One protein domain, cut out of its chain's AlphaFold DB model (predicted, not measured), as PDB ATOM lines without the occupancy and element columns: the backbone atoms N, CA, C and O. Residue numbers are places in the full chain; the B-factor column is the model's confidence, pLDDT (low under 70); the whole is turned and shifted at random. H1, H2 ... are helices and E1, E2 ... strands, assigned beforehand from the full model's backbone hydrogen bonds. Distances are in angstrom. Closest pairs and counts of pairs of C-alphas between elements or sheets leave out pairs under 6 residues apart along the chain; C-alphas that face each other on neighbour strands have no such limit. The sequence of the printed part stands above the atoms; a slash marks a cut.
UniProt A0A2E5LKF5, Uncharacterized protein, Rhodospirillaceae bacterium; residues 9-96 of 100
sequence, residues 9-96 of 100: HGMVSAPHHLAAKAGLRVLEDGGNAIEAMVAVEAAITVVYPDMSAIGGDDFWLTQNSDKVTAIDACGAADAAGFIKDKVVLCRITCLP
ATOM      1  N   HIS A   9     241.008 219.497  91.775       73.38
ATOM      2  CA  HIS A   9     240.630 218.207  91.166       73.38
ATOM      3  C   HIS A   9     239.117 217.988  90.998       73.38
ATOM      4  O   HIS A   9     238.718 217.090  90.265       73.38
ATOM      5  N   GLY A  10     238.272 218.784  91.656       79.50
ATOM      6  CA  GLY A  10     236.816 218.649  91.589       79.50
ATOM      7  C   GLY A  10     236.117 219.414  92.711       79.50
ATOM      8  O   GLY A  10     236.719 219.683  93.751       79.50
ATOM      9  N   MET A  11     234.857 219.792  92.499       86.50
ATOM     10  CA  MET A  11     234.048 220.533  93.469       86.50
ATOM     11  C   MET A  11     232.641 219.956  93.538       86.50
ATOM     12  O   MET A  11     232.051 219.653  92.505       86.50
ATOM     13  N   VAL A  12     232.075 219.894  94.742       85.56
ATOM     14  CA  VAL A  12     230.662 219.575  94.949       85.56
ATOM     15  C   VAL A  12     230.016 220.713  95.722       85.56
ATOM     16  O   VAL A  12     230.524 221.130  96.762       85.56
ATOM     17  N   SER A  13     228.895 221.216  95.207       86.94
ATOM     18  CA  SER A  13     228.079 222.238  95.857       86.94
ATOM     19  C   SER A  13     226.659 221.710  96.005       86.94
ATOM     20  O   SER A  13     226.041 221.297  95.026       86.94
ATOM     21  N   ALA A  14     226.153 221.707  97.235       85.00
ATOM     22  CA  ALA A  14     224.808 221.257  97.561       85.00
ATOM     23  C   ALA A  14     224.233 222.140  98.682       85.00
ATOM     24  O   ALA A  14     225.007 222.674  99.482       85.00
ATOM     25  N   PRO A  15     222.898 222.277  98.789       84.69
ATOM     26  CA  PRO A  15     222.270 223.090  99.835       84.69
ATOM     27  C   PRO A  15     222.492 222.524 101.246       84.69
ATOM     28  O   PRO A  15     222.426 223.269 102.218       84.69
ATOM     29  N   HIS A  16     222.797 221.226 101.368       88.25
ATOM     30  CA  HIS A  16     223.107 220.580 102.639       88.25
ATOM     31  C   HIS A  16     224.536 220.021 102.651       88.25
ATOM     32  O   HIS A  16     224.942 219.277 101.754       88.25
ATOM     33  N   HIS A  17     225.296 220.313 103.710       92.19
ATOM     34  CA  HIS A  17     226.713 219.944 103.805       92.19
ATOM     35  C   HIS A  17     226.951 218.420 103.782       92.19
ATOM     36  O   HIS A  17     227.947 217.964 103.225       92.19
ATOM     37  N   LEU A  18     226.042 217.615 104.353       93.56
ATOM     38  CA  LEU A  18     226.131 216.146 104.285       93.56
ATOM     39  C   LEU A  18     225.945 215.608 102.860       93.56
ATOM     40  O   LEU A  18     226.630 214.660 102.492       93.56
ATOM     41  N   ALA A  19     225.082 216.233 102.053       88.69
ATOM     42  CA  ALA A  19     224.904 215.847 100.656       88.69
ATOM     43  C   ALA A  19     226.153 216.210  99.837       88.69
ATOM     44  O   ALA A  19     226.678 215.370  99.110       88.69
ATOM     45  N   ALA A  20     226.714 217.409 100.051       89.25
ATOM     46  CA  ALA A  20     227.980 217.802  99.428       89.25
ATOM     47  C   ALA A  20     229.125 216.841  99.791       89.25
ATOM     48  O   ALA A  20     229.920 216.462  98.932       89.25
ATOM     49  N   LYS A  21     229.183 216.396 101.054       93.06
ATOM     50  CA  LYS A  21     230.179 215.427 101.525       93.06
ATOM     51  C   LYS A  21     230.005 214.043 100.889       93.06
ATOM     52  O   LYS A  21     231.008 213.394 100.612       93.06
ATOM     53  N   ALA A  22     228.770 213.600 100.647       92.69
ATOM     54  CA  ALA A  22     228.501 212.335  99.962       92.69
ATOM     55  C   ALA A  22     229.037 212.350  98.521       92.69
ATOM     56  O   ALA A  22     229.767 211.441  98.134       92.69
ATOM     57  N   GLY A  23     228.764 213.419  97.764       88.44
ATOM     58  CA  GLY A  23     229.326 213.591  96.421       88.44
ATOM     59  C   GLY A  23     230.848 213.718  96.424       88.44
ATOM     60  O   GLY A  23     231.521 213.099  95.605       88.44
ATOM     61  N   LEU A  24     231.403 214.481  97.375       90.50
ATOM     62  CA  LEU A  24     232.852 214.631  97.508       90.50
ATOM     63  C   LEU A  24     233.529 213.278  97.737       90.50
ATOM     64  O   LEU A  24     234.548 213.009  97.113       90.50
ATOM     65  N   ARG A  25     232.937 212.411  98.567       93.75
ATOM     66  CA  ARG A  25     233.480 211.076  98.818       93.75
ATOM     67  C   ARG A  25     233.564 210.234  97.542       93.75
ATOM     68  O   ARG A  25     234.562 209.561  97.334       93.75
ATOM     69  N   VAL A  26     232.563 210.311  96.667       91.00
ATOM     70  CA  VAL A  26     232.604 209.605  95.376       91.00
ATOM     71  C   VAL A  26     233.735 210.124  94.488       91.00
ATOM     72  O   VAL A  26     234.426 209.324  93.864       91.00
ATOM     73  N   LEU A  27     233.975 211.438  94.467       87.44
ATOM     74  CA  LEU A  27     235.120 212.006  93.745       87.44
ATOM     75  C   LEU A  27     236.462 211.574  94.358       87.44
ATOM     76  O   LEU A  27     237.400 211.274  93.624       87.44
ATOM     77  N   GLU A  28     236.559 211.529  95.691       89.88
ATOM     78  CA  GLU A  28     237.748 211.046  96.414       89.88
ATOM     79  C   GLU A  28     238.035 209.567  96.125       89.88
ATOM     80  O   GLU A  28     239.197 209.184  95.983       89.88
ATOM     81  N   ASP A  29     236.986 208.756  95.975       93.31
ATOM     82  CA  ASP A  29     237.075 207.339  95.620       93.31
ATOM     83  C   ASP A  29     237.409 207.125  94.119       93.31
ATOM     84  O   ASP A  29     237.514 205.987  93.657       93.31
ATOM     85  N   GLY A  30     237.630 208.204  93.354       88.06
ATOM     86  CA  GLY A  30     238.018 208.170  91.940       88.06
ATOM     87  C   GLY A  30     236.845 208.125  90.958       88.06
ATOM     88  O   GLY A  30     237.059 207.886  89.767       88.06
ATOM     89  N   GLY A  31     235.624 208.347  91.444       82.81
ATOM     90  CA  GLY A  31     234.421 208.426  90.627       82.81
ATOM     91  C   GLY A  31     234.356 209.690  89.770       82.81
ATOM     92  O   GLY A  31     235.073 210.674  89.973       82.81
ATOM     93  N   ASN A  32     233.468 209.667  88.784       83.69
ATOM     94  CA  ASN A  32     233.241 210.782  87.874       83.69
ATOM     95  C   ASN A  32     232.201 211.786  88.422       83.69
ATOM     96  O   ASN A  32     231.515 211.544  89.415       83.69
ATOM     97  N   ALA A  33     232.058 212.934  87.747       84.81
ATOM     98  CA  ALA A  33     231.128 213.990  88.162       84.81
ATOM     99  C   ALA A  33     229.648 213.553  88.159       84.81
ATOM    100  O   ALA A  33     228.869 214.043  88.972       84.81
ATOM    101  N   ILE A  34     229.259 212.627  87.276       84.38
ATOM    102  CA  ILE A  34     227.890 212.100  87.206       84.38
ATOM    103  C   ILE A  34     227.616 211.161  88.384       84.38
ATOM    104  O   ILE A  34     226.579 211.277  89.027       84.38
ATOM    105  N   GLU A  35     228.556 210.278  88.722       86.62
ATOM    106  CA  GLU A  35     228.459 209.396  89.895       86.62
ATOM    107  C   GLU A  35     228.385 210.205  91.193       86.62
ATOM    108  O   GLU A  35     227.558 209.922  92.062       86.62
ATOM    109  N   ALA A  36     229.205 211.254  91.307       86.81
ATOM    110  CA  ALA A  36     229.157 212.165  92.442       86.81
ATOM    111  C   ALA A  36     227.799 212.870  92.546       86.81
ATOM    112  O   ALA A  36     227.233 212.932  93.634       86.81
ATOM    113  N   MET A  37     227.246 213.350  91.431       86.94
ATOM    114  CA  MET A  37     225.923 213.977  91.391       86.94
ATOM    115  C   MET A  37     224.813 213.010  91.833       86.94
ATOM    116  O   MET A  37     223.997 213.379  92.672       86.94
ATOM    117  N   VAL A  38     224.833 211.757  91.364       87.81
ATOM    118  CA  VAL A  38     223.875 210.721  91.794       87.81
ATOM    119  C   VAL A  38     223.968 210.470  93.303       87.81
ATOM    120  O   VAL A  38     222.945 210.335  93.972       87.81
ATOM    121  N   ALA A  39     225.175 210.451  93.875       90.50
ATOM    122  CA  ALA A  39     225.352 210.297  95.319       90.50
ATOM    123  C   ALA A  39     224.853 211.512  96.120       90.50
ATOM    124  O   ALA A  39     224.308 211.339  97.213       90.50
ATOM    125  N   VAL A  40     225.009 212.731  95.588       90.69
ATOM    126  CA  VAL A  40     224.431 213.944  96.188       90.69
ATOM    127  C   VAL A  40     222.909 213.852  96.198       90.69
ATOM    128  O   VAL A  40     222.327 214.079  97.255       90.69
ATOM    129  N   GLU A  41     222.276 213.484  95.081       88.50
ATOM    130  CA  GLU A  41     220.814 213.338  94.995       88.50
ATOM    131  C   GLU A  41     220.295 212.233  95.926       88.50
ATOM    132  O   GLU A  41     219.348 212.418  96.692       88.50
ATOM    133  N   ALA A  42     220.972 211.086  95.978       90.25
ATOM    134  CA  ALA A  42     220.599 210.034  96.920       90.25
ATOM    135  C   ALA A  42     220.657 210.528  98.378       90.25
ATOM    136  O   ALA A  42     219.756 210.250  99.169       90.25
ATOM    137  N   ALA A  43     221.681 211.308  98.738       91.94
ATOM    138  CA  ALA A  43     221.814 211.860 100.081       91.94
ATOM    139  C   ALA A  43     220.813 212.994 100.366       91.94
ATOM    140  O   ALA A  43     220.283 213.065 101.479       91.94
ATOM    141  N   ILE A  44     220.549 213.880  99.399       89.31
ATOM    142  CA  ILE A  44     219.727 215.083  99.593       89.31
ATOM    143  C   ILE A  44     218.275 214.733  99.916       89.31
ATOM    144  O   ILE A  44     217.682 215.386 100.769       89.31
ATOM    145  N   THR A  45     217.746 213.648  99.341       87.06
ATOM    146  CA  THR A  45     216.390 213.156  99.650       87.06
ATOM    147  C   THR A  45     216.205 212.773 101.122       87.06
ATOM    148  O   THR A  45     215.083 212.773 101.623       87.06
ATOM    149  N   VAL A  46     217.297 212.470 101.832       91.56
ATOM    150  CA  VAL A  46     217.279 212.109 103.256       91.56
ATOM    151  C   VAL A  46     217.583 213.314 104.138       91.56
ATOM    152  O   VAL A  46     216.912 213.531 105.145       91.56
ATOM    153  N   VAL A  47     218.614 214.087 103.795       91.62
ATOM    154  CA  VAL A  47     219.109 215.174 104.661       91.62
ATOM    155  C   VAL A  47     218.411 216.511 104.417       91.62
ATOM    156  O   VAL A  47     218.555 217.426 105.223       91.62
ATOM    157  N   TYR A  48     217.677 216.639 103.311       86.50
ATOM    158  CA  TYR A  48     216.952 217.847 102.928       86.50
ATOM    159  C   TYR A  48     215.587 217.511 102.276       86.50
ATOM    160  O   TYR A  48     215.329 217.874 101.124       86.50
ATOM    161  N   PRO A  49     214.692 216.815 103.011       83.25
ATOM    162  CA  PRO A  49     213.440 216.275 102.469       83.25
ATOM    163  C   PRO A  49     212.396 217.347 102.125       83.25
ATOM    164  O   PRO A  49     211.487 217.095 101.341       83.25
ATOM    165  N   ASP A  50     212.520 218.553 102.688       82.19
ATOM    166  CA  ASP A  50     211.567 219.647 102.462       82.19
ATOM    167  C   ASP A  50     211.594 220.177 101.019       82.19
ATOM    168  O   ASP A  50     210.663 220.868 100.598       82.19
ATOM    169  N   MET A  51     212.658 219.881 100.260       75.56
ATOM    170  CA  MET A  51     212.808 220.338  98.873       75.56
ATOM    171  C   MET A  51     213.081 219.232  97.861       75.56
ATOM    172  O   MET A  51     212.755 219.425  96.694       75.56
ATOM    173  N   SER A  52     213.639 218.098  98.282       78.75
ATOM    174  CA  SER A  52     213.929 216.974  97.391       78.75
ATOM    175  C   SER A  52     213.369 215.679  97.955       78.75
ATOM    176  O   SER A  52     213.547 215.375  99.132       78.75
ATOM    177  N   ALA A  53     212.754 214.873  97.095       79.69
ATOM    178  CA  ALA A  53     212.255 213.550  97.439       79.69
ATOM    179  C   ALA A  53     212.443 212.589  96.262       79.69
ATOM    180  O   ALA A  53     212.431 213.002  95.108       79.69
ATOM    181  N   ILE A  54     212.552 211.293  96.557       80.19
ATOM    182  CA  ILE A  54     212.767 210.244  95.546       80.19
ATOM    183  C   ILE A  54     211.631 210.128  94.513       80.19
ATOM    184  O   ILE A  54     211.843 209.617  93.423       80.19
ATOM    185  N   GLY A  55     210.422 210.571  94.868       81.06
ATOM    186  CA  GLY A  55     209.254 210.571  93.981       81.06
ATOM    187  C   GLY A  55     209.015 211.898  93.260       81.06
ATOM    188  O   GLY A  55     207.910 212.106  92.771       81.06
ATOM    189  N   GLY A  56     209.982 212.818  93.297       79.56
ATOM    190  CA  GLY A  56     209.923 214.074  92.559       79.56
ATOM    191  C   GLY A  56     210.418 213.941  91.120       79.56
ATOM    192  O   GLY A  56     210.658 212.842  90.623       79.56
ATOM    193  N   ASP A  57     210.603 215.099  90.500       80.88
ATOM    194  CA  ASP A  57     211.148 215.265  89.157       80.88
ATOM    195  C   ASP A  57     212.563 215.846  89.223       80.88
ATOM    196  O   ASP A  57     212.946 216.445  90.234       80.88
ATOM    197  N   ASP A  58     213.319 215.724  88.132       78.31
ATOM    198  CA  ASP A  58     214.681 216.253  88.070       78.31
ATOM    199  C   ASP A  58     215.046 216.832  86.694       78.31
ATOM    200  O   ASP A  58     214.491 216.459  85.657       78.31
ATOM    201  N   PHE A  59     216.004 217.757  86.680       84.00
ATOM    202  CA  PHE A  59     216.528 218.379  85.467       84.00
ATOM    203  C   PHE A  59     218.042 218.500  85.552       84.00
ATOM    204  O   PHE A  59     218.571 219.298  86.330       84.00
ATOM    205  N   TRP A  60     218.760 217.767  84.701       81.00
ATOM    206  CA  TRP A  60     220.222 217.768  84.725       81.00
ATOM    207  C   TRP A  60     220.817 218.444  83.505       81.00
ATOM    208  O   TRP A  60     220.376 218.257  82.372       81.00
ATOM    209  N   LEU A  61     221.896 219.183  83.741       83.38
ATOM    210  CA  LEU A  61     222.791 219.662  82.700       83.38
ATOM    211  C   LEU A  61     224.145 219.009  82.914       83.38
ATOM    212  O   LEU A  61     224.784 219.193  83.947       83.38
ATOM    213  N   THR A  62     224.586 218.256  81.918       80.88
ATOM    214  CA  THR A  62     225.891 217.602  81.924       80.88
ATOM    215  C   THR A  62     226.728 218.170  80.794       80.88
ATOM    216  O   THR A  62     226.215 218.479  79.717       80.88
ATOM    217  N   GLN A  63     228.023 218.331  81.032       79.12
ATOM    218  CA  GLN A  63     228.963 218.766  80.012       79.12
ATOM    219  C   GLN A  63     230.031 217.697  79.837       79.12
ATOM    220  O   GLN A  63     230.642 217.255  80.808       79.12
ATOM    221  N   ASN A  64     230.258 217.305  78.588       76.94
ATOM    222  CA  ASN A  64     231.398 216.493  78.197       76.94
ATOM    223  C   ASN A  64     232.137 217.226  77.072       76.94
ATOM    224  O   ASN A  64     231.589 217.395  75.979       76.94
ATOM    225  N   SER A  65     233.350 217.699  77.364       79.19
ATOM    226  CA  SER A  65     234.119 218.596  76.492       79.19
ATOM    227  C   SER A  65     233.269 219.803  76.046       79.19
ATOM    228  O   SER A  65     232.723 220.522  76.884       79.19
ATOM    229  N   ASP A  66     233.085 220.001  74.740       82.19
ATOM    230  CA  ASP A  66     232.319 221.121  74.180       82.19
ATOM    231  C   ASP A  66     230.821 220.822  74.007       82.19
ATOM    232  O   ASP A  66     230.074 221.636  73.461       82.19
ATOM    233  N   LYS A  67     230.351 219.650  74.454       79.62
ATOM    234  CA  LYS A  67     228.949 219.249  74.328       79.62
ATOM    235  C   LYS A  67     228.230 219.340  75.668       79.62
ATOM    236  O   LYS A  67     228.525 218.592  76.599       79.62
ATOM    237  N   VAL A  68     227.212 220.193  75.718       82.25
ATOM    238  CA  VAL A  68     226.236 220.241  76.812       82.25
ATOM    239  C   VAL A  68     225.052 219.344  76.465       82.25
ATOM    240  O   VAL A  68     224.514 219.411  75.360       82.25
ATOM    241  N   THR A  69     224.651 218.494  77.405       79.56
ATOM    242  CA  THR A  69     223.474 217.628  77.301       79.56
ATOM    243  C   THR A  69     222.515 217.963  78.433       79.56
ATOM    244  O   THR A  69     222.905 217.936  79.601       79.56
ATOM    245  N   ALA A  70     221.270 218.267  78.073       82.75
ATOM    246  CA  ALA A  70     220.177 218.441  79.015       82.75
ATOM    247  C   ALA A  70     219.390 217.137  79.152       82.75
ATOM    248  O   ALA A  70     219.109 216.475  78.151       82.75
ATOM    249  N   ILE A  71     219.051 216.783  80.386       77.69
ATOM    250  CA  ILE A  71     218.200 215.649  80.728       77.69
ATOM    251  C   ILE A  71     216.955 216.232  81.385       77.69
ATOM    252  O   ILE A  71     217.049 216.892  82.418       77.69
ATOM    253  N   ASP A  72     215.814 216.002  80.746       81.81
ATOM    254  CA  ASP A  72     214.493 216.306  81.278       81.81
ATOM    255  C   ASP A  72     213.936 215.022  81.898       81.81
ATOM    256  O   ASP A  72     213.635 214.064  81.179       81.81
ATOM    257  N   ALA A  73     213.886 214.979  83.229       78.19
ATOM    258  CA  ALA A  73     213.272 213.904  83.998       78.19
ATOM    259  C   ALA A  73     211.987 214.392  84.688       78.19
ATOM    260  O   ALA A  73     211.645 213.926  85.772       78.19
ATOM    261  N   CYS A  74     211.274 215.328  84.056       80.31
ATOM    262  CA  CYS A  74     209.941 215.737  84.468       80.31
ATOM    263  C   CYS A  74     208.918 214.647  84.139       80.31
ATOM    264  O   CYS A  74     208.745 214.255  82.978       80.31
ATOM    265  N   GLY A  75     208.225 214.155  85.163       72.81
ATOM    266  CA  GLY A  75     207.130 213.218  85.016       72.81
ATOM    267  C   GLY A  75     205.996 213.799  84.174       72.81
ATOM    268  O   GLY A  75     205.598 214.959  84.303       72.81
ATOM    269  N   ALA A  76     205.424 212.966  83.306       73.75
ATOM    270  CA  ALA A  76     204.182 213.320  82.640       73.75
ATOM    271  C   ALA A  76     203.048 213.366  83.671       73.75
ATOM    272  O   ALA A  76     202.924 212.484  84.522       73.75
ATOM    273  N   ALA A  77     202.188 214.377  83.565       67.69
ATOM    274  CA  ALA A  77     200.987 214.423  84.378       67.69
ATOM    275  C   ALA A  77     200.047 213.265  84.031       67.69
ATOM    276  O   ALA A  77     199.846 212.936  82.858       67.69
ATOM    277  N   ASP A  78     199.427 212.690  85.057       53.12
ATOM    278  CA  ASP A  78     198.382 211.696  84.872       53.12
ATOM    279  C   ASP A  78     197.122 212.361  84.285       53.12
ATOM    280  O   ASP A  78     196.727 213.462  84.687       53.12
ATOM    281  N   ALA A  79     196.460 211.698  83.335       58.78
ATOM    282  CA  ALA A  79     195.300 212.251  82.628       58.78
ATOM    283  C   ALA A  79     194.079 212.468  83.549       58.78
ATOM    284  O   ALA A  79     193.140 213.172  83.173       58.78
ATOM    285  N   ALA A  80     194.082 211.874  84.747       55.00
ATOM    286  CA  ALA A  80     192.941 211.828  85.660       55.00
ATOM    287  C   ALA A  80     193.004 212.808  86.853       55.00
ATOM    288  O   ALA A  80     192.026 212.906  87.595       55.00
ATOM    289  N   GLY A  81     194.093 213.558  87.061       47.72
ATOM    290  CA  GLY A  81     194.200 214.415  88.249       47.72
ATOM    291  C   GLY A  81     195.360 215.400  88.208       47.72
ATOM    292  O   GLY A  81     196.456 215.092  88.661       47.72
ATOM    293  N   PHE A  82     195.107 216.612  87.710       45.50
ATOM    294  CA  PHE A  82     196.105 217.682  87.651       45.50
ATOM    295  C   PHE A  82     195.924 218.664  88.822       45.50
ATOM    296  O   PHE A  82     194.924 219.380  88.886       45.50
ATOM    297  N   ILE A  83     196.911 218.749  89.717       47.19
ATOM    298  CA  ILE A  83     197.079 219.845  90.689       47.19
ATOM    299  C   ILE A  83     198.198 220.761  90.174       47.19
ATOM    300  O   ILE A  83     199.348 220.352  90.085       47.19
ATOM    301  N   LYS A  84     197.844 221.989  89.776       36.78
ATOM    302  CA  LYS A  84     198.659 222.889  88.933       36.78
ATOM    303  C   LYS A  84     199.849 223.591  89.608       36.78
ATOM    304  O   LYS A  84     200.564 224.311  88.919       36.78
ATOM    305  N   ASP A  85     200.096 223.398  90.900       35.72
ATOM    306  CA  ASP A  85     200.775 224.449  91.677       35.72
ATOM    307  C   ASP A  85     202.192 224.150  92.184       35.72
ATOM    308  O   ASP A  85     202.714 224.937  92.973       35.72
ATOM    309  N   LYS A  86     202.866 223.069  91.765       30.53
ATOM    310  CA  LYS A  86     204.238 222.802  92.241       30.53
ATOM    311  C   LYS A  86     205.137 222.182  91.172       30.53
ATOM    312  O   LYS A  86     205.278 220.971  91.114       30.53
ATOM    313  N   VAL A  87     205.801 223.023  90.378       31.80
ATOM    314  CA  VAL A  87     207.081 222.647  89.754       31.80
ATOM    315  C   VAL A  87     208.168 223.008  90.761       31.80
ATOM    316  O   VAL A  87     208.428 224.189  91.001       31.80
ATOM    317  N   VAL A  88     208.763 222.004  91.402       31.95
ATOM    318  CA  VAL A  88     209.937 222.200  92.257       31.95
ATOM    319  C   VAL A  88     211.166 222.058  91.370       31.95
ATOM    320  O   VAL A  88     211.546 220.965  90.979       31.95
ATOM    321  N   LEU A  89     211.773 223.191  91.021       29.92
ATOM    322  CA  LEU A  89     213.068 223.220  90.352       29.92
ATOM    323  C   LEU A  89     214.154 222.906  91.390       29.92
ATOM    324  O   LEU A  89     214.596 223.810  92.106       29.92
ATOM    325  N   CYS A  90     214.583 221.647  91.487       30.20
ATOM    326  CA  CYS A  90     215.766 221.313  92.271       30.20
ATOM    327  C   CYS A  90     217.020 221.567  91.429       30.20
ATOM    328  O   CYS A  90     217.211 221.005  90.357       30.20
ATOM    329  N   ARG A  91     217.851 222.511  91.874       40.44
ATOM    330  CA  ARG A  91     219.048 222.957  91.156       40.44
ATOM    331  C   ARG A  91     220.280 222.333  91.803       40.44
ATOM    332  O   ARG A  91     220.922 222.988  92.626       40.44
ATOM    333  N   ILE A  92     220.656 221.115  91.419       46.59
ATOM    334  CA  ILE A  92     221.966 220.571  91.798       46.59
ATOM    335  C   ILE A  92     223.001 221.007  90.769       46.59
ATOM    336  O   ILE A  92     223.034 220.572  89.624       46.59
ATOM    337  N   THR A  93     223.856 221.944  91.184       42.00
ATOM    338  CA  THR A  93     224.979 222.402  90.364       42.00
ATOM    339  C   THR A  93     226.219 221.612  90.769       42.00
ATOM    340  O   THR A  93     227.005 222.060  91.604       42.00
ATOM    341  N   CYS A  94     226.411 220.429  90.187       34.75
ATOM    342  CA  CYS A  94     227.728 219.800  90.180       34.75
ATOM    343  C   CYS A  94     228.516 220.435  89.028       34.75
ATOM    344  O   CYS A  94     228.296 220.097  87.871       34.75
ATOM    345  N   LEU A  95     229.367 221.424  89.320       37.59
ATOM    346  CA  LEU A  95     230.264 221.995  88.313       37.59
ATOM    347  C   LEU A  95     231.370 220.975  88.018       37.59
ATOM    348  O   LEU A  95     232.189 220.717  88.907       37.59
ATOM    349  N   PRO A  96     231.448 220.407  86.802       32.75
ATOM    350  CA  PRO A  96     232.617 219.643  86.421       32.75
ATOM    351  C   PRO A  96     233.775 220.632  86.258       32.75
ATOM    352  O   PRO A  96     233.809 221.420  85.319       32.75
TER     353      PRO A  96
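Overview. This is residues 9 to 96 of the 100 residues of an uncharacterized protein of Rhodospirillaceae bacterium (UniProt A0A2E5LKF5). Two hairpins, a helical one made of H1 and H2 and a two-stranded one made of E1 and E2, make a flat body in which they hardly meet, and after E2 a long unnamed stretch runs out in a loop and folds back to the body. Residues 77 to 86 of that loop stick out and make much of the length. The printed part has 88 residues with two named helices and two named strands, in the order H1, H2, E1, E2; the sheet's order is E1 - E2, antiparallel. The class is mixed, helices and strands, though under half of the residues are in named elements. The whole is only just compact, close to loose, with a radius of gyration of the C-alphas of 14.4 A, and its outline is only just flat, spanning 48 by 32 by 15 A.

Along the chain. Residues 9 to 16 come before the first named element. H1 is residues 17 to 28, beginning at C-alpha 17 at (226.713, 219.944, 103.805), and is 16.0 A long from first to last C-alpha. H2 is residues 33 to 47, 20.4 A long, and ends at C-alpha 47 at (219.109, 215.174, 104.661). E1, residues 58 to 64, is 19.4 A long. E2, residues 67 to 73, is 19.2 A long and ends at C-alpha 73 at (213.272, 213.904, 83.998).

Arrangement. H1 and H2 touch and form a helical hairpin, with the C-alphas of Gly 23 and Ala 36 closest at 4.2 A. Their lines stand at a shallow tilt of 27 degrees, opposite ways. Every O i to N i+4 pair is within hydrogen-bond range in H1, and 10 of 11 are in H2. The closest C-alphas of H2 and E1 are those of Ile 34 and Thr 62, 7.9 A apart. E1 and E2 form an antiparallel hairpin, with 164 degrees between their directions. N 62 and O 69 are within hydrogen-bond range at 2.9 A, as are N 69 and O 62 at 2.8 A. H1 is apart from E1 and E2, and H2 is apart from E2.

Size, cuts and confidence. The two C-alphas farthest apart are those of His 9 and Ala 80, at 48.4 A, while those of the first and last printed residues, His 9 and Pro 96, are 9.4 A apart. Residues 77 to 86 stand free; without them the body spans 34 by 29 by 15 A. The printed part has no cut. The links from H1 to H2 and from E1 to E2 are tight, and the link from H2 to E1 is short. Residues 74 to 96 hold no named element. The mean pLDDT of the printed part is 74.9, and residues 77 to 96 are under 70.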